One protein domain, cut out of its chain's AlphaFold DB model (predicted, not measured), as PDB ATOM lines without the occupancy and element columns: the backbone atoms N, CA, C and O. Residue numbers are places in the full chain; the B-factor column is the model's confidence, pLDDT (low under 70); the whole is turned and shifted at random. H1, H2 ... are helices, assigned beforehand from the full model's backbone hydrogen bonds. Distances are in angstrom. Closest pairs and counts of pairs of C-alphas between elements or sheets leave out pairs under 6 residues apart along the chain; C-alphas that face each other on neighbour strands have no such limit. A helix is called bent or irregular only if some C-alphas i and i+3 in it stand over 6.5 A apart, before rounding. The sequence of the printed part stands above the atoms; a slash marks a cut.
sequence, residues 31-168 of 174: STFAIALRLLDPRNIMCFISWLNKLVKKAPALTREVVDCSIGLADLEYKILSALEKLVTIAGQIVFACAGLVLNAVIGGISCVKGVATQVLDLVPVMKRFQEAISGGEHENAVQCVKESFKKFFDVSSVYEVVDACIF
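This is residues 31 to 168 of the 174 residues of the protein "uncharacterized protein LOC117183699" of Drosophila pseudoobscura pseudoobscura (UniProt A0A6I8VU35). This is an elongated helical body built along one long helix, H3, with the bent helices H2 and H4 folding back on it: H2a crosses H3 steeply, while H2b, H4a and H4b run closer to its line. H5 packs on H2b towards one end, H1 packs on H4b and H6 on H2a away from H3, and at the other end the turn at residues 102 to 107 sticks out. The printed part has 138 residues with six named helices, H1 to H6 in that order, and no named strand; the class is all helix. It is compact, with a radius of gyration of the C-alphas of 15.4 A, and spans 50 by 29 by 23 A.

H1, residues 32 to 39, begins at C-alpha 32 (142.817, 164.399, 228.235) and is 10.7 A long. H2, residues 42 to 69, was assigned as one helix by its hydrogen bonds but is bent, with C-alphas 57 and 60 7.3 A apart; its arms are H2a, residues 42 to 57, 23.5 A, and H2b, residues 60 to 69, 14.4 A. H2a is irregular, with C-alphas 43 and 46 7.0 A apart. H3, residues 74 to 102, is 41.6 A long, with a kink of 28 degrees near residue 96, and ends at C-alpha 102 (163.197, 142.267, 230.891). H4, residues 105 to 133, was likewise assigned as one helix but is bent, with C-alphas 118 and 121 6.9 A apart; its arms are H4a, residues 105 to 118, 19.4 A, and H4b, residues 121 to 133, 19.3 A. H5, residues 140 to 154, is 20.8 A long, and H6, residues 159 to 167, is 12.6 A long and ends at C-alpha 167 (140.333, 150.614, 226.677).

H2a touches H3 with residues 49 to 56 alone, at a steep tilt of 56 degrees, the closest C-alphas being those of Leu 52 and Ala 91, 5.5 A apart. H2b and H3 form a helical hairpin at 13 degrees, closest at the C-alphas of Val 67 and Glu 77, 6.4 A. H3 and H4a form another at 29 degrees, closest at Leu 101 and Gly 108, C-alphas 4.0 A apart. H4b touches H3 at a shallow tilt of 33 degrees, only just short of steep, with C-alphas 83 and 130 5.2 A apart at the closest. H5 touches H2b, opposite ways at 21 degrees, with the C-alphas of Cys 69 and Ala 142 closest at 5.2 A. H6 touches H2a, C-alphas 44 and 166 being closest at 5.3 A, and H1 touches H4b, C-alphas 36 and 121 being closest at 6.0 A. H3 and H6 are apart. Every O i to N i+4 pair is within hydrogen-bond range in H1, H2b, H4a, H5 and H6; the counts are 10 of 12 in H2a, 22 of 25 in H3 and 7 of 9 in H4b.

The two C-alphas farthest apart, those of Gly 72 and Val 106, are 50.4 A apart. The printed part has no cut and no long link. The mean pLDDT of the printed part is 83.1; it is under 70 at residue 42, residues 99 to 112 and residues 136 to 138.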
ATOM      1  N   SER A  31     137.958 163.875 227.852       81.00
ATOM      2  CA  SER A  31     138.986 164.799 228.335       81.00
ATOM      3  C   SER A  31     140.361 164.119 228.342       81.00
ATOM      4  O   SER A  31     140.478 162.905 228.513       81.00
ATOM      5  N   THR A  32     141.430 164.902 228.180       80.50
ATOM      6  CA  THR A  32     142.817 164.399 228.235       80.50
ATOM      7  C   THR A  32     143.085 163.630 229.531       80.50
ATOM      8  O   THR A  32     143.713 162.575 229.513       80.50
ATOM      9  N   PHE A  33     142.560 164.140 230.648       77.75
ATOM     10  CA  PHE A  33     142.687 163.509 231.956       77.75
ATOM     11  C   PHE A  33     141.984 162.146 232.012       77.75
ATOM     12  O   PHE A  33     142.574 161.181 232.489       77.75
ATOM     13  N   ALA A  34     140.763 162.036 231.476       82.50
ATOM     14  CA  ALA A  34     140.018 160.777 231.456       82.50
ATOM     15  C   ALA A  34     140.722 159.698 230.616       82.50
ATOM     16  O   ALA A  34     140.833 158.555 231.060       82.50
ATOM     17  N   ILE A  35     141.257 160.067 229.447       80.69
ATOM     18  CA  ILE A  35     142.041 159.151 228.601       80.69
ATOM     19  C   ILE A  35     143.280 158.666 229.354       80.69
ATOM     20  O   ILE A  35     143.514 157.463 229.443       80.69
ATOM     21  N   ALA A  36     144.058 159.590 229.926       81.31
ATOM     22  CA  ALA A  36     145.273 159.251 230.662       81.31
ATOM     23  C   ALA A  36     144.984 158.276 231.811       81.31
ATOM     24  O   ALA A  36     145.680 157.279 231.972       81.31
ATOM     25  N   LEU A  37     143.918 158.527 232.567       81.44
ATOM     26  CA  LEU A  37     143.527 157.708 233.708       81.44
ATOM     27  C   LEU A  37     143.088 156.295 233.284       81.44
ATOM     28  O   LEU A  37     143.472 155.325 233.932       81.44
ATOM     29  N   ARG A  38     142.378 156.154 232.154       83.62
ATOM     30  CA  ARG A  38     142.024 154.838 231.591       83.62
ATOM     31  C   ARG A  38     143.218 154.091 230.999       83.62
ATOM     32  O   ARG A  38     143.275 152.871 231.115       83.62
ATOM     33  N   LEU A  39     144.180 154.789 230.397       81.31
ATOM     34  CA  LEU A  39     145.417 154.178 229.890       81.31
ATOM     35  C   LEU A  39     146.347 153.701 231.016       81.31
ATOM     36  O   LEU A  39     147.134 152.779 230.809       81.31
ATOM     37  N   LEU A  40     146.243 154.309 232.201       77.38
ATOM     38  CA  LEU A  40     146.955 153.880 233.406       77.38
ATOM     39  C   LEU A  40     146.320 152.668 234.101       77.38
ATOM     40  O   LEU A  40     146.945 152.117 235.009       77.38
ATOM     41  N   ASP A  41     145.126 152.223 233.690       75.50
ATOM     42  CA  ASP A  41     144.552 150.974 234.198       75.50
ATOM     43  C   ASP A  41     145.488 149.803 233.830       75.50
ATOM     44  O   ASP A  41     145.860 149.653 232.657       75.50
ATOM     45  N   PRO A  42     145.870 148.944 234.798       68.94
ATOM     46  CA  PRO A  42     146.732 147.789 234.548       68.94
ATOM     47  C   PRO A  42     146.259 146.869 233.416       68.94
ATOM     48  O   PRO A  42     147.083 146.193 232.799       68.94
ATOM     49  N   ARG A  43     144.952 146.836 233.128       71.81
ATOM     50  CA  ARG A  43     144.361 146.048 232.036       71.81
ATOM     51  C   ARG A  43     144.703 146.605 230.653       71.81
ATOM     52  O   ARG A  43     144.863 145.835 229.712       71.81
ATOM     53  N   ASN A  44     144.883 147.920 230.548       79.25
ATOM     54  CA  ASN A  44     145.008 148.637 229.276       79.25
ATOM     55  C   ASN A  44     146.468 149.013 228.976       79.25
ATOM     56  O   ASN A  44     146.884 149.079 227.817       79.25
ATOM     57  N   ILE A  45     147.270 149.218 230.028       78.38
ATOM     58  CA  ILE A  45     148.634 149.753 229.937       78.38
ATOM     59  C   ILE A  45     149.557 148.908 229.048       78.38
ATOM     60  O   ILE A  45     150.347 149.452 228.281       78.38
ATOM     61  N   MET A  46     149.434 147.576 229.083       78.19
ATOM     62  CA  MET A  46     150.267 146.676 228.276       78.19
ATOM     63  C   MET A  46     149.930 146.747 226.783       78.19
ATOM     64  O   MET A  46     150.843 146.755 225.954       78.19
ATOM     65  N   CYS A  47     148.640 146.847 226.441       84.12
ATOM     66  CA  CYS A  47     148.200 147.102 225.068       84.12
ATOM     67  C   CYS A  47     148.810 148.410 224.560       84.12
ATOM     68  O   CYS A  47     149.444 148.451 223.503       84.12
ATOM     69  N   PHE A  48     148.707 149.459 225.373       86.12
ATOM     70  CA  PHE A  48     149.166 150.782 224.992       86.12
ATOM     71  C   PHE A  48     150.694 150.868 224.848       86.12
ATOM     72  O   PHE A  48     151.190 151.385 223.848       86.12
ATOM     73  N   ILE A  49     151.463 150.280 225.773       84.62
ATOM     74  CA  ILE A  49     152.931 150.185 225.667       84.62
ATOM     75  C   ILE A  49     153.348 149.415 224.405       84.62
ATOM     76  O   ILE A  49     154.312 149.800 223.739       84.62
ATOM     77  N   SER A  50     152.627 148.346 224.048       85.88
ATOM     78  CA  SER A  50     152.889 147.588 222.818       85.88
ATOM     79  C   SER A  50     152.741 148.469 221.575       85.88
ATOM     80  O   SER A  50     153.618 148.473 220.703       85.88
ATOM     81  N   TRP A  51     151.687 149.288 221.525       90.44
ATOM     82  CA  TRP A  51     151.508 150.254 220.446       90.44
ATOM     83  C   TRP A  51     152.603 151.327 220.431       90.44
ATOM     84  O   TRP A  51     153.170 151.582 219.371       90.44
ATOM     85  N   LEU A  52     152.986 151.894 221.583       90.75
ATOM     86  CA  LEU A  52     154.080 152.874 221.662       90.75
ATOM     87  C   LEU A  52     155.408 152.297 221.152       90.75
ATOM     88  O   LEU A  52     156.146 152.961 220.426       90.75
ATOM     89  N   ASN A  53     155.694 151.031 221.455       88.44
ATOM     90  CA  ASN A  53     156.858 150.331 220.916       88.44
ATOM     91  C   ASN A  53     156.771 150.154 219.387       88.44
ATOM     92  O   ASN A  53     157.771 150.334 218.688       88.44
ATOM     93  N   LYS A  54     155.584 149.832 218.844       90.75
ATOM     94  CA  LYS A  54     155.344 149.779 217.388       90.75
ATOM     95  C   LYS A  54     155.560 151.162 216.761       90.75
ATOM     96  O   LYS A  54     156.252 151.251 215.750       90.75
ATOM     97  N   LEU A  55     155.054 152.225 217.390       92.31
ATOM     98  CA  LEU A  55     155.214 153.612 216.950       92.31
ATOM     99  C   LEU A  55     156.688 154.006 216.844       92.31
ATOM    100  O   LEU A  55     157.126 154.404 215.770       92.31
ATOM    101  N   VAL A  56     157.471 153.829 217.913       92.75
ATOM    102  CA  VAL A  56     158.903 154.185 217.930       92.75
ATOM    103  C   VAL A  56     159.675 153.450 216.829       92.75
ATOM    104  O   VAL A  56     160.509 154.043 216.151       92.75
ATOM    105  N   LYS A  57     159.365 152.170 216.589       92.75
ATOM    106  CA  LYS A  57     160.018 151.368 215.539       92.75
ATOM    107  C   LYS A  57     159.619 151.773 214.120       92.75
ATOM    108  O   LYS A  57     160.430 151.645 213.206       92.75
ATOM    109  N   LYS A  58     158.369 152.192 213.911       93.38
ATOM    110  CA  LYS A  58     157.830 152.547 212.586       93.38
ATOM    111  C   LYS A  58     157.988 154.030 212.248       93.38
ATOM    112  O   LYS A  58     157.892 154.374 211.073       93.38
ATOM    113  N   ALA A  59     158.298 154.876 213.229       92.06
ATOM    114  CA  ALA A  59     158.444 156.318 213.060       92.06
ATOM    115  C   ALA A  59     159.358 156.728 211.892       92.06
ATOM    116  O   ALA A  59     158.905 157.535 211.089       92.06
ATOM    117  N   PRO A  60     160.560 156.145 211.681       93.25
ATOM    118  CA  PRO A  60     161.410 156.551 210.558       93.25
ATOM    119  C   PRO A  60     160.778 156.303 209.183       93.25
ATOM    120  O   PRO A  60     161.028 157.057 208.246       93.25
ATOM    121  N   ALA A  61     159.975 155.244 209.047       94.00
ATOM    122  CA  ALA A  61     159.273 154.941 207.804       94.00
ATOM    123  C   ALA A  61     158.077 155.882 207.607       94.00
ATOM    124  O   ALA A  61     157.911 156.420 206.517       94.00
ATOM    125  N   LEU A  62     157.308 156.139 208.670       91.25
ATOM    126  CA  LEU A  62     156.202 157.095 208.630       91.25
ATOM    127  C   LEU A  62     156.690 158.513 208.308       91.25
ATOM    128  O   LEU A  62     156.083 159.177 207.483       91.25
ATOM    129  N   THR A  63     157.802 158.964 208.898       93.31
ATOM    130  CA  THR A  63     158.414 160.268 208.594       93.31
ATOM    131  C   THR A  63     158.722 160.417 207.107       93.31
ATOM    132  O   THR A  63     158.445 161.468 206.544       93.31
ATOM    133  N   ARG A  64     159.259 159.374 206.458       93.94
ATOM    134  CA  ARG A  64     159.528 159.405 205.011       93.94
ATOM    135  C   ARG A  64     158.243 159.519 204.201       93.94
ATOM    136  O   ARG A  64     158.173 160.373 203.332       93.94
ATOM    137  N   GLU A  65     157.224 158.722 204.528       93.06
ATOM    138  CA  GLU A  65     155.942 158.814 203.821       93.06
ATOM    139  C   GLU A  65     155.261 160.171 204.038       93.06
ATOM    140  O   GLU A  65     154.684 160.701 203.102       93.06
ATOM    141  N   VAL A  66     155.388 160.787 205.221       90.50
ATOM    142  CA  VAL A  66     154.887 162.152 205.454       90.50
ATOM    143  C   VAL A  66     155.576 163.152 204.530       90.50
ATOM    144  O   VAL A  66     154.872 163.912 203.876       90.50
ATOM    145  N   VAL A  67     156.912 163.120 204.435       92.88
ATOM    146  CA  VAL A  67     157.678 163.990 203.522       92.88
ATOM    147  C   VAL A  67     157.221 163.791 202.074       92.88
ATOM    148  O   VAL A  67     156.979 164.769 201.371       92.88
ATOM    149  N   ASP A  68     157.037 162.540 201.644       93.38
ATOM    150  CA  ASP A  68     156.571 162.217 200.290       93.38
ATOM    151  C   ASP A  68     155.126 162.703 200.041       93.38
ATOM    152  O   ASP A  68     154.817 163.223 198.967       93.38
ATOM    153  N   CYS A  69     154.239 162.585 201.033       90.88
ATOM    154  CA  CYS A  69     152.853 163.059 200.960       90.88
ATOM    155  C   CYS A  69     152.741 164.593 200.918       90.88
ATOM    156  O   CYS A  69     151.757 165.120 200.395       90.88
ATOM    157  N   SER A  70     153.707 165.317 201.491       87.75
ATOM    158  CA  SER A  70     153.672 166.776 201.653       87.75
ATOM    159  C   SER A  70     154.647 167.529 200.747       87.75
ATOM    160  O   SER A  70     154.934 168.698 201.008       87.75
ATOM    161  N   ILE A  71     155.147 166.903 199.677       89.50
ATOM    162  CA  ILE A  71     156.064 167.552 198.729       89.50
ATOM    163  C   ILE A  71     155.467 168.880 198.241       89.50
ATOM    164  O   ILE A  71     154.373 168.933 197.682       89.50
ATOM    165  N   GLY A  72     156.216 169.968 198.439       84.50
ATOM    166  CA  GLY A  72     155.798 171.321 198.057       84.50
ATOM    167  C   GLY A  72     154.876 172.024 199.062       84.50
ATOM    168  O   GLY A  72     154.470 173.154 198.802       84.50
ATOM    169  N   LEU A  73     154.582 171.406 200.213       88.12
ATOM    170  CA  LEU A  73     153.706 171.917 201.275       88.12
ATOM    171  C   LEU A  73     154.468 172.050 202.605       88.12
ATOM    172  O   LEU A  73     154.149 171.390 203.594       88.12
ATOM    173  N   ALA A  74     155.482 172.919 202.633       86.62
ATOM    174  CA  ALA A  74     156.438 173.008 203.744       86.62
ATOM    175  C   ALA A  74     155.799 173.276 205.125       86.62
ATOM    176  O   ALA A  74     156.260 172.729 206.124       86.62
ATOM    177  N   ASP A  75     154.740 174.090 205.198       86.88
ATOM    178  CA  ASP A  75     154.059 174.387 206.469       86.88
ATOM    179  C   ASP A  75     153.315 173.159 207.026       86.88
ATOM    180  O   ASP A  75     153.450 172.813 208.202       86.88
ATOM    181  N   LEU A  76     152.598 172.437 206.155       86.25
ATOM    182  CA  LEU A  76     151.906 171.199 206.512       86.25
ATOM    183  C   LEU A  76     152.903 170.115 206.936       86.25
ATOM    184  O   LEU A  76     152.713 169.476 207.972       86.25
ATOM    185  N   GLU A  77     153.968 169.940 206.151       88.25
ATOM    186  CA  GLU A  77     155.061 169.016 206.449       88.25
ATOM    187  C   GLU A  77     155.626 169.286 207.844       88.25
ATOM    188  O   GLU A  77     155.636 168.400 208.702       88.25
ATOM    189  N   TYR A  78     156.026 170.534 208.105       89.81
ATOM    190  CA  TYR A  78     156.585 170.941 209.387       89.81
ATOM    191  C   TYR A  78     155.614 170.680 210.543       89.81
ATOM    192  O   TYR A  78     156.005 170.125 211.572       89.81
ATOM    193  N   LYS A  79     154.334 171.032 210.376       89.88
ATOM    194  CA  LYS A  79     153.299 170.832 211.396       89.88
ATOM    195  C   LYS A  79     153.133 169.355 211.760       89.88
ATOM    196  O   LYS A  79     153.116 169.023 212.950       89.88
ATOM    197  N   ILE A  80     153.025 168.472 210.764       89.19
ATOM    198  CA  ILE A  80     152.835 167.030 210.983       89.19
ATOM    199  C   ILE A  80     154.110 166.405 211.560       89.19
ATOM    200  O   ILE A  80     154.038 165.684 212.557       89.19
ATOM    201  N   LEU A  81     155.279 166.707 210.986       91.56
ATOM    202  CA  LEU A  81     156.554 166.149 211.439       91.56
ATOM    203  C   LEU A  81     156.915 166.602 212.855       91.56
ATOM    204  O   LEU A  81     157.327 165.772 213.661       91.56
ATOM    205  N   SER A  82     156.687 167.872 213.203       92.50
ATOM    206  CA  SER A  82     156.915 168.376 214.565       92.50
ATOM    207  C   SER A  82     156.011 167.685 215.592       92.50
ATOM    208  O   SER A  82     156.442 167.364 216.705       92.50
ATOM    209  N   ALA A  83     154.748 167.426 215.235       91.19
ATOM    210  CA  ALA A  83     153.829 166.687 216.095       91.19
ATOM    211  C   ALA A  83     154.258 165.218 216.253       91.19
ATOM    212  O   ALA A  83     154.260 164.697 217.372       91.19
ATOM    213  N   LEU A  84     154.674 164.574 215.158       91.81
ATOM    214  CA  LEU A  84     155.166 163.197 215.157       91.81
ATOM    215  C   LEU A  84     156.451 163.047 215.982       91.81
ATOM    216  O   LEU A  84     156.553 162.128 216.789       91.81
ATOM    217  N   GLU A  85     157.412 163.957 215.834       93.75
ATOM    218  CA  GLU A  85     158.673 163.944 216.583       93.75
ATOM    219  C   GLU A  85     158.429 164.016 218.095       93.75
ATOM    220  O   GLU A  85     158.969 163.210 218.860       93.75
ATOM    221  N   LYS A  86     157.562 164.937 218.539       93.88
ATOM    222  CA  LYS A  86     157.175 165.046 219.953       93.88
ATOM    223  C   LYS A  86     156.512 163.767 220.448       93.88
ATOM    224  O   LYS A  86     156.844 163.293 221.534       93.88
ATOM    225  N   LEU A  87     155.615 163.190 219.649       92.06
ATOM    226  CA  LEU A  87     154.924 161.952 219.995       92.06
ATOM    227  C   LEU A  87     155.918 160.796 220.179       92.06
ATOM    228  O   LEU A  87     155.879 160.100 221.191       92.06
ATOM    229  N   VAL A  88     156.838 160.625 219.229       93.31
ATOM    230  CA  VAL A  88     157.856 159.565 219.236       93.31
ATOM    231  C   VAL A  88     158.854 159.755 220.373       93.31
ATOM    232  O   VAL A  88     159.264 158.774 220.988       93.31
ATOM    233  N   THR A  89     159.210 160.998 220.697       93.69
ATOM    234  CA  THR A  89     160.122 161.312 221.805       93.69
ATOM    235  C   THR A  89     159.540 160.865 223.144       93.69
ATOM    236  O   THR A  89     160.195 160.130 223.884       93.69
ATOM    237  N   ILE A  90     158.293 161.249 223.438       91.31
ATOM    238  CA  ILE A  90     157.619 160.855 224.684       91.31
ATOM    239  C   ILE A  90     157.376 159.337 224.692       91.31
ATOM    240  O   ILE A  90     157.678 158.660 225.672       91.31
ATOM    241  N   ALA A  91     156.918 158.763 223.573       89.12
ATOM    242  CA  ALA A  91     156.739 157.317 223.446       89.12
ATOM    243  C   ALA A  91     158.045 156.542 223.703       89.12
ATOM    244  O   ALA A  91     158.040 155.536 224.410       89.12
ATOM    245  N   GLY A  92     159.174 157.023 223.177       88.25
ATOM    246  CA  GLY A  92     160.493 156.420 223.365       88.25
ATOM    247  C   GLY A  92     160.939 156.411 224.825       88.25
ATOM    248  O   GLY A  92     161.459 155.403 225.299       88.25
ATOM    249  N   GLN A  93     160.681 157.494 225.560       88.62
ATOM    250  CA  GLN A  93     160.983 157.575 226.988       88.62
ATOM    251  C   GLN A  93     160.150 156.574 227.811       88.62
ATOM    252  O   GLN A  93     160.705 155.882 228.668       88.62
ATOM    253  N   ILE A  94     158.856 156.417 227.502       85.31
ATOM    254  CA  ILE A  94     157.993 155.399 228.127       85.31
ATOM    255  C   ILE A  94     158.494 153.984 227.812       85.31
ATOM    256  O   ILE A  94     158.668 153.169 228.718       85.31
ATOM    257  N   VAL A  95     158.760 153.687 226.536       85.56
ATOM    258  CA  VAL A  95     159.244 152.367 226.097       85.56
ATOM    259  C   VAL A  95     160.575 152.028 226.769       85.56
ATOM    260  O   VAL A  95     160.750 150.906 227.241       85.56
ATOM    261  N   PHE A  96     161.489 152.993 226.881       84.56
ATOM    262  CA  PHE A  96     162.757 152.816 227.582       84.56
ATOM    263  C   PHE A  96     162.557 152.538 229.079       84.56
ATOM    264  O   PHE A  96     163.134 151.587 229.608       84.56
ATOM    265  N   ALA A  97     161.692 153.301 229.757       77.31
ATOM    266  CA  ALA A  97     161.370 153.078 231.168       77.31
ATOM    267  C   ALA A  97     160.754 151.687 231.418       77.31
ATOM    268  O   ALA A  97     160.982 151.089 232.473       77.31
ATOM    269  N   CYS A  98     160.020 151.161 230.435       74.44
ATOM    270  CA  CYS A  98     159.404 149.839 230.475       74.44
ATOM    271  C   CYS A  98     160.310 148.698 229.986       74.44
ATOM    272  O   CYS A  98     160.045 147.542 230.308       74.44
ATOM    273  N   ALA A  99     161.420 148.975 229.295       69.00
ATOM    274  CA  ALA A  99     162.383 147.953 228.870       69.00
ATOM    275  C   ALA A  99     163.051 147.233 230.060       69.00
ATOM    276  O   ALA A  99     163.429 146.065 229.957       69.00
ATOM    277  N   GLY A 100     163.125 147.894 231.223       56.03
ATOM    278  CA  GLY A 100     163.640 147.317 232.470       56.03
ATOM    279  C   GLY A 100     162.860 146.099 232.984       56.03
ATOM    280  O   GLY A 100     163.410 145.328 233.773       56.03
ATOM    281  N   LEU A 101     161.622 145.876 232.512       57.06
ATOM    282  CA  LEU A 101     160.837 144.664 232.799       57.06
ATOM    283  C   LEU A 101     161.581 143.376 232.418       57.06
ATOM    284  O   LEU A 101     161.398 142.356 233.078       57.06
ATOM    285  N   VAL A 102     162.442 143.427 231.396       47.88
ATOM    286  CA  VAL A 102     163.197 142.267 230.891       47.88
ATOM    287  C   VAL A 102     164.346 141.868 231.827       47.88
ATOM    288  O   VAL A 102     164.718 140.699 231.878       47.88
ATOM    289  N   LEU A 103     164.903 142.815 232.590       42.97
ATOM    290  CA  LEU A 103     166.069 142.589 233.458       42.97
ATOM    291  C   LEU A 103     165.677 142.221 234.895       42.97
ATOM    292  O   LEU A 103     166.335 141.399 235.529       42.97
ATOM    293  N   ASN A 104     164.613 142.828 235.427       50.03
ATOM    294  CA  ASN A 104     164.070 142.505 236.744       50.03
ATOM    295  C   ASN A 104     162.591 142.897 236.788       50.03
ATOM    296  O   ASN A 104     162.270 144.083 236.777       50.03
ATOM    297  N   ALA A 105     161.690 141.919 236.884       54.09
ATOM    298  CA  ALA A 105     160.248 142.163 236.815       54.09
ATOM    299  C   ALA A 105     159.726 143.123 237.905       54.09
ATOM    300  O   ALA A 105     158.783 143.871 237.657       54.09
ATOM    301  N   VAL A 106     160.347 143.154 239.092       55.56
ATOM    302  CA  VAL A 106     159.905 144.009 240.210       55.56
ATOM    303  C   VAL A 106     160.388 145.449 240.026       55.56
ATOM    304  O   VAL A 106     159.583 146.378 240.031       55.56
ATOM    305  N   ILE A 107     161.695 145.651 239.827       57.38
ATOM    306  CA  ILE A 107     162.280 146.995 239.652       57.38
ATOM    307  C   ILE A 107     161.853 147.593 238.304       57.38
ATOM    308  O   ILE A 107     161.481 148.763 238.225       57.38
ATOM    309  N   GLY A 108     161.843 146.769 237.258       58.50
ATOM    310  CA  GLY A 108     161.370 147.121 235.926       58.50
ATOM    311  C   GLY A 108     159.881 147.438 235.890       58.50
ATOM    312  O   GLY A 108     159.492 148.415 235.260       58.50
ATOM    313  N   GLY A 109     159.054 146.684 236.624       61.72
ATOM    314  CA  GLY A 109     157.626 146.970 236.761       61.72
ATOM    315  C   GLY A 109     157.359 148.329 237.413       61.72
ATOM    316  O   GLY A 109     156.605 149.132 236.869       61.72
ATOM    317  N   ILE A 110     158.031 148.636 238.529       65.56
ATOM    318  CA  ILE A 110     157.882 149.930 239.223       65.56
ATOM    319  C   ILE A 110     158.371 151.089 238.341       65.56
ATOM    320  O   ILE A 110     157.701 152.116 238.249       65.56
ATOM    321  N   SER A 111     159.516 150.926 237.670       68.69
ATOM    322  CA  SER A 111     160.046 151.933 236.742       68.69
ATOM    323  C   SER A 111     159.114 152.172 235.551       68.69
ATOM    324  O   SER A 111     158.909 153.320 235.163       68.69
ATOM    325  N   CYS A 112     158.504 151.114 235.013       69.88
ATOM    326  CA  CYS A 112     157.533 151.207 233.927       69.88
ATOM    327  C   CYS A 112     156.270 151.959 234.359       69.88
ATOM    328  O   CYS A 112     155.904 152.944 233.726       69.88
ATOM    329  N   VAL A 113     155.648 151.566 235.479       70.88
ATOM    330  CA  VAL A 113     154.449 152.242 236.006       70.88
ATOM    331  C   VAL A 113     154.739 153.713 236.290       70.88
ATOM    332  O   VAL A 113     153.962 154.578 235.894       70.88
ATOM    333  N   LYS A 114     155.882 154.016 236.919       70.25
ATOM    334  CA  LYS A 114     156.300 155.394 237.180       70.25
ATOM    335  C   LYS A 114     156.507 156.170 235.879       70.25
ATOM    336  O   LYS A 114     155.984 157.270 235.767       70.25
ATOM    337  N   GLY A 115     157.229 155.602 234.912       72.56
ATOM    338  CA  GLY A 115     157.499 156.226 233.616       72.56
ATOM    339  C   GLY A 115     156.216 156.557 232.861       72.56
ATOM    340  O   GLY A 115     156.007 157.711 232.488       72.56
ATOM    341  N   VAL A 116     155.313 155.581 232.733       75.00
ATOM    342  CA  VAL A 116     154.005 155.786 232.101       75.00
ATOM    343  C   VAL A 116     153.207 156.846 232.862       75.00
ATOM    344  O   VAL A 116     152.760 157.804 232.246       75.00
ATOM    345  N   ALA A 117     153.081 156.751 234.189       72.81
ATOM    346  CA  ALA A 117     152.331 157.726 234.988       72.81
ATOM    347  C   ALA A 117     152.873 159.156 234.861       72.81
ATOM    348  O   ALA A 117     152.093 160.101 234.775       72.81
ATOM    349  N   THR A 118     154.197 159.324 234.804       77.88
ATOM    350  CA  THR A 118     154.811 160.649 234.656       77.88
ATOM    351  C   THR A 118     154.642 161.251 233.269       77.88
ATOM    352  O   THR A 118     154.644 162.468 233.151       77.88
ATOM    353  N   GLN A 119     154.501 160.427 232.229       85.31
ATOM    354  CA  GLN A 119     154.563 160.897 230.843       85.31
ATOM    355  C   GLN A 119     153.245 160.788 230.088       85.31
ATOM    356  O   GLN A 119     153.065 161.465 229.082       85.31
ATOM    357  N   VAL A 120     152.293 159.982 230.560       81.31
ATOM    358  CA  VAL A 120     150.997 159.808 229.892       81.31
ATOM    359  C   VAL A 120     150.211 161.121 229.832       81.31
ATOM    360  O   VAL A 120     149.534 161.385 228.841       81.31
ATOM    361  N   LEU A 121     150.346 161.978 230.851       81.19
ATOM    362  CA  LEU A 121     149.703 163.294 230.884       81.19
ATOM    363  C   LEU A 121     150.251 164.244 229.813       81.19
ATOM    364  O   LEU A 121     149.490 165.070 229.319       81.19
ATOM    365  N   ASP A 122     151.516 164.089 229.417       84.50
ATOM    366  CA  ASP A 122     152.131 164.843 228.317       84.50
ATOM    367  C   ASP A 122     151.891 164.170 226.958       84.50
ATOM    368  O   ASP A 122     151.741 164.836 225.931       84.50
ATOM    369  N   LEU A 123     151.798 162.840 226.949       87.81
ATOM    370  CA  LEU A 123     151.588 162.039 225.753       87.81
ATOM    371  C   LEU A 123     150.192 162.251 225.154       87.81
ATOM    372  O   LEU A 123     150.078 162.467 223.950       87.81
ATOM    373  N   VAL A 124     149.132 162.218 225.969       87.44
ATOM    374  CA  VAL A 124     147.746 162.330 225.477       87.44
ATOM    375  C   VAL A 124     147.485 163.663 224.749       87.44
ATOM    376  O   VAL A 124     146.920 163.631 223.654       87.44
ATOM    377  N   PRO A 125     147.906 164.841 225.254       86.62
ATOM    378  CA  PRO A 125     147.815 166.091 224.497       86.62
ATOM    379  C   PRO A 125     148.550 166.046 223.157       86.62
ATOM    380  O   PRO A 125     148.058 166.578 222.165       86.62
ATOM    381  N   VAL A 126     149.731 165.424 223.110       89.81
ATOM    382  CA  VAL A 126     150.529 165.320 221.880       89.81
ATOM    383  C   VAL A 126     149.873 164.371 220.875       89.81
ATOM    384  O   VAL A 126     149.828 164.689 219.690       89.81
ATOM    385  N   MET A 127     149.282 163.271 221.343       90.19
ATOM    386  CA  MET A 127     148.451 162.373 220.534       90.19
ATOM    387  C   MET A 127     147.281 163.118 219.887       90.19
ATOM    388  O   MET A 127     147.067 162.985 218.685       90.19
ATOM    389  N   LYS A 128     146.566 163.945 220.663       89.94
ATOM    390  CA  LYS A 128     145.468 164.773 220.143       89.94
ATOM    391  C   LYS A 128     145.948 165.758 219.082       89.94
ATOM    392  O   LYS A 128     145.373 165.800 218.003       89.94
ATOM    393  N   ARG A 129     147.047 166.477 219.336       88.50
ATOM    394  CA  ARG A 129     147.633 167.419 218.364       88.50
ATOM    395  C   ARG A 129     148.072 166.739 217.072       88.50
ATOM    396  O   ARG A 129     147.874 167.295 215.996       88.50
ATOM    397  N   PHE A 130     148.676 165.554 217.169       90.56
ATOM    398  CA  PHE A 130     149.031 164.773 215.988       90.56
ATOM    399  C   PHE A 130     147.774 164.387 215.208       90.56
ATOM    400  O   PHE A 130     147.708 164.650 214.012       90.56
ATOM    401  N   GLN A 131     146.751 163.861 215.891       91.19
ATOM    402  CA  GLN A 131     145.479 163.526 215.259       91.19
ATOM    403  C   GLN A 131     144.835 164.746 214.593       91.19
ATOM    404  O   GLN A 131     144.402 164.640 213.454       91.19
ATOM    405  N   GLU A 132     144.798 165.904 215.248       89.44
ATOM    406  CA  GLU A 132     144.288 167.159 214.680       89.44
ATOM    407  C   GLU A 132     145.055 167.563 213.415       89.44
ATOM    408  O   GLU A 132     144.432 167.888 212.405       89.44
ATOM    409  N   ALA A 133     146.391 167.475 213.433       86.81
ATOM    410  CA  ALA A 133     147.230 167.782 212.274       86.81
ATOM    411  C   ALA A 133     146.936 166.874 211.071       86.81
ATOM    412  O   ALA A 133     147.074 167.319 209.934       86.81
ATOM    413  N   ILE A 134     146.495 165.638 211.322       86.69
ATOM    414  CA  ILE A 134     146.142 164.673 210.280       86.69
ATOM    415  C   ILE A 134     144.631 164.494 210.095       86.69
ATOM    416  O   ILE A 134     144.261 163.587 209.372       86.69
ATOM    417  N   SER A 135     143.735 165.265 210.733       81.12
ATOM    418  CA  SER A 135     142.272 165.026 210.661       81.12
ATOM    419  C   SER A 135     141.513 165.992 209.764       81.12
ATOM    420  O   SER A 135     140.492 165.590 209.207       81.12
ATOM    421  N   GLY A 136     142.004 167.215 209.578       69.12
ATOM    422  CA  GLY A 136     141.358 168.207 208.723       69.12
ATOM    423  C   GLY A 136     142.141 169.515 208.653       69.12
ATOM    424  O   GLY A 136     142.784 169.922 209.621       69.12
ATOM    425  N   GLY A 137     142.089 170.155 207.489       61.41
ATOM    426  CA  GLY A 137     142.802 171.387 207.170       61.41
ATOM    427  C   GLY A 137     142.889 171.598 205.660       61.41
ATOM    428  O   GLY A 137     142.383 170.789 204.881       61.41
ATOM    429  N   GLU A 138     143.539 172.687 205.255       63.19
ATOM    430  CA  GLU A 138     143.955 172.901 203.868       63.19
ATOM    431  C   GLU A 138     144.795 171.703 203.372       63.19
ATOM    432  O   GLU A 138     145.475 171.045 204.160       63.19
ATOM    433  N   HIS A 139     144.750 171.417 202.065       82.56
ATOM    434  CA  HIS A 139     145.466 170.300 201.421       82.56
ATOM    435  C   HIS A 139     144.954 168.884 201.771       82.56
ATOM    436  O   HIS A 139     145.729 167.987 202.110       82.56
ATOM    437  N   GLU A 140     143.646 168.658 201.600       83.81
ATOM    438  CA  GLU A 140     142.945 167.391 201.882       83.81
ATOM    439  C   GLU A 140     143.645 166.137 201.321       83.81
ATOM    440  O   GLU A 140     143.804 165.158 202.046       83.81
ATOM    441  N   ASN A 141     144.152 166.180 200.083       85.06
ATOM    442  CA  ASN A 141     144.858 165.044 199.468       85.06
ATOM    443  C   ASN A 141     146.141 164.648 200.224       85.06
ATOM    444  O   ASN A 141     146.417 163.462 200.392       85.06
ATOM    445  N   ALA A 142     146.922 165.627 200.693       86.12
ATOM    446  CA  ALA A 142     148.163 165.368 201.425       86.12
ATOM    447  C   ALA A 142     147.864 164.809 202.822       86.12
ATOM    448  O   ALA A 142     148.472 163.830 203.254       86.12
ATOM    449  N   VAL A 143     146.864 165.376 203.505       88.81
ATOM    450  CA  VAL A 143     146.379 164.865 204.794       88.81
ATOM    451  C   VAL A 143     145.848 163.435 204.652       88.81
ATOM    452  O   VAL A 143     146.145 162.581 205.487       88.81
ATOM    453  N   GLN A 144     145.107 163.149 203.581       90.81
ATOM    454  CA  GLN A 144     144.585 161.815 203.295       90.81
ATOM    455  C   GLN A 144     145.711 160.801 203.043       90.81
ATOM    456  O   GLN A 144     145.676 159.712 203.612       90.81
ATOM    457  N   CYS A 145     146.745 161.180 202.289       91.06
ATOM    458  CA  CYS A 145     147.945 160.363 202.097       91.06
ATOM    459  C   CYS A 145     148.600 160.000 203.443       91.06
ATOM    460  O   CYS A 145     148.848 158.827 203.718       91.06
ATOM    461  N   VAL A 146     148.765 160.970 204.353       90.50
ATOM    462  CA  VAL A 146     149.320 160.712 205.696       90.50
ATOM    463  C   VAL A 146     148.425 159.786 206.528       90.50
ATOM    464  O   VAL A 146     148.938 158.911 207.232       90.50
ATOM    465  N   LYS A 147     147.093 159.928 206.452       90.88
ATOM    466  CA  LYS A 147     146.153 159.002 207.114       90.88
ATOM    467  C   LYS A 147     146.305 157.577 206.583       90.88
ATOM    468  O   LYS A 147     146.308 156.628 207.367       90.88
ATOM    469  N   GLU A 148     146.441 157.414 205.272       93.25
ATOM    470  CA  GLU A 148     146.627 156.109 204.632       93.25
ATOM    471  C   GLU A 148     147.962 155.471 205.024       93.25
ATOM    472  O   GLU A 148     147.993 154.287 205.369       93.25
ATOM    473  N   SER A 149     149.034 156.260 205.088       92.19
ATOM    474  CA  SER A 149     150.322 155.840 205.643       92.19
ATOM    475  C   SER A 149     150.191 155.390 207.095       92.19
ATOM    476  O   SER A 149     150.649 154.307 207.463       92.19
ATOM    477  N   PHE A 150     149.514 156.176 207.935       91.19
ATOM    478  CA  PHE A 150     149.271 155.812 209.329       91.19
ATOM    479  C   PHE A 150     148.513 154.478 209.433       91.19
ATOM    480  O   PHE A 150     148.961 153.566 210.133       91.19
ATOM    481  N   LYS A 151     147.440 154.310 208.652       91.94
ATOM    482  CA  LYS A 151     146.674 153.061 208.574       91.94
ATOM    483  C   LYS A 151     147.516 151.880 208.108       91.94
ATOM    484  O   LYS A 151     147.441 150.815 208.708       91.94
ATOM    485  N   LYS A 152     148.371 152.068 207.106       92.88
ATOM    486  CA  LYS A 152     149.304 151.044 206.619       92.88
ATOM    487  C   LYS A 152     150.285 150.576 207.699       92.88
ATOM    488  O   LYS A 152     150.648 149.402 207.724       92.88
ATOM    489  N   PHE A 153     150.752 151.468 208.573       88.81
ATOM    490  CA  PHE A 153     151.722 151.103 209.610       88.81
ATOM    491  C   PHE A 153     151.088 150.565 210.888       88.81
ATOM    492  O   PHE A 153     151.731 149.758 211.568       88.81
ATOM    493  N   PHE A 154     149.879 151.008 211.238       87.38
ATOM    494  CA  PHE A 154     149.265 150.719 212.534       87.38
ATOM    495  C   PHE A 154     147.967 149.920 212.468       87.38
ATOM    496  O   PHE A 154     147.514 149.495 213.526       87.38
ATOM    497  N   ASP A 155     147.439 149.658 211.272       87.69
ATOM    498  CA  ASP A 155     146.187 148.929 211.026       87.69
ATOM    499  C   ASP A 155     144.939 149.645 211.585       87.69
ATOM    500  O   ASP A 155     143.874 149.053 211.724       87.69
ATOM    501  N   VAL A 156     145.071 150.943 211.875       86.69
ATOM    502  CA  VAL A 156     144.035 151.829 212.430       86.69
ATOM    503  C   VAL A 156     144.078 153.188 211.741       86.69
ATOM    504  O   VAL A 156     145.139 153.635 211.308       86.69
ATOM    505  N   SER A 157     142.944 153.877 211.650       84.12
ATOM    506  CA  SER A 157     142.841 155.143 210.906       84.12
ATOM    507  C   SER A 157     143.076 156.379 211.778       84.12
ATOM    508  O   SER A 157     143.196 157.491 211.264       84.12
ATOM    509  N   SER A 158     143.149 156.208 213.099       87.44
ATOM    510  CA  SER A 158     143.349 157.306 214.039       87.44
ATOM    511  C   SER A 158     144.062 156.862 215.311       87.44
ATOM    512  O   SER A 158     144.066 155.689 215.685       87.44
ATOM    513  N   VAL A 159     144.641 157.831 216.017       87.31
ATOM    514  CA  VAL A 159     145.201 157.600 217.351       87.31
ATOM    515  C   VAL A 159     144.101 157.267 218.370       87.31
ATOM    516  O   VAL A 159     144.349 156.526 219.319       87.31
ATOM    517  N   TYR A 160     142.879 157.762 218.162       87.81
ATOM    518  CA  TYR A 160     141.731 157.444 219.015       87.81
ATOM    519  C   TYR A 160     141.307 155.980 218.892       87.81
ATOM    520  O   TYR A 160     141.044 155.353 219.911       87.81
ATOM    521  N   GLU A 161     141.344 155.394 217.693       87.06
ATOM    522  CA  GLU A 161     141.081 153.959 217.503       87.06
ATOM    523  C   GLU A 161     142.065 153.077 218.278       87.06
ATOM    524  O   GLU A 161     141.668 152.061 218.840       87.06
ATOM    525  N   VAL A 162     143.337 153.478 218.380       86.69
ATOM    526  CA  VAL A 162     144.324 152.772 219.218       86.69
ATOM    527  C   VAL A 162     143.909 152.799 220.684       86.69
ATOM    528  O   VAL A 162     143.936 151.778 221.371       86.69
ATOM    529  N   VAL A 163     143.577 153.992 221.177       87.06
ATOM    530  CA  VAL A 163     143.214 154.211 222.579       87.06
ATOM    531  C   VAL A 163     141.937 153.445 222.908       87.06
ATOM    532  O   VAL A 163     141.899 152.734 223.908       87.06
ATOM    533  N   ASP A 164     140.933 153.528 222.038       86.31
ATOM    534  CA  ASP A 164     139.656 152.844 222.194       86.31
ATOM    535  C   ASP A 164     139.843 151.322 222.155       86.31
ATOM    536  O   ASP A 164     139.307 150.637 223.021       86.31
ATOM    537  N   ALA A 165     140.674 150.785 221.253       85.00
ATOM    538  CA  ALA A 165     140.984 149.353 221.208       85.00
ATOM    539  C   ALA A 165     141.680 148.855 222.485       85.00
ATOM    540  O   ALA A 165     141.429 147.736 222.935       85.00
ATOM    541  N   CYS A 166     142.530 149.681 223.103       84.56
ATOM    542  CA  CYS A 166     143.168 149.321 224.366       84.56
ATOM    543  C   CYS A 166     142.245 149.467 225.584       84.56
ATOM    544  O   CYS A 166     142.421 148.722 226.542       84.56
ATOM    545  N   ILE A 167     141.292 150.405 225.574       83.62
ATOM    546  CA  ILE A 167     140.333 150.614 226.677       83.62
ATOM    547  C   ILE A 167     139.152 149.635 226.583       83.62
ATOM    548  O   ILE A 167     138.628 149.200 227.609       83.62
ATOM    549  N   PHE A 168     138.744 149.270 225.365       81.69
ATOM    550  CA  PHE A 168     137.564 148.459 225.064       81.69
ATOM    551  C   PHE A 168     137.902 147.282 224.124       81.69
ATOM    552  O   PHE A 168     137.379 147.199 223.008       81.69
TER     553      PHE A 168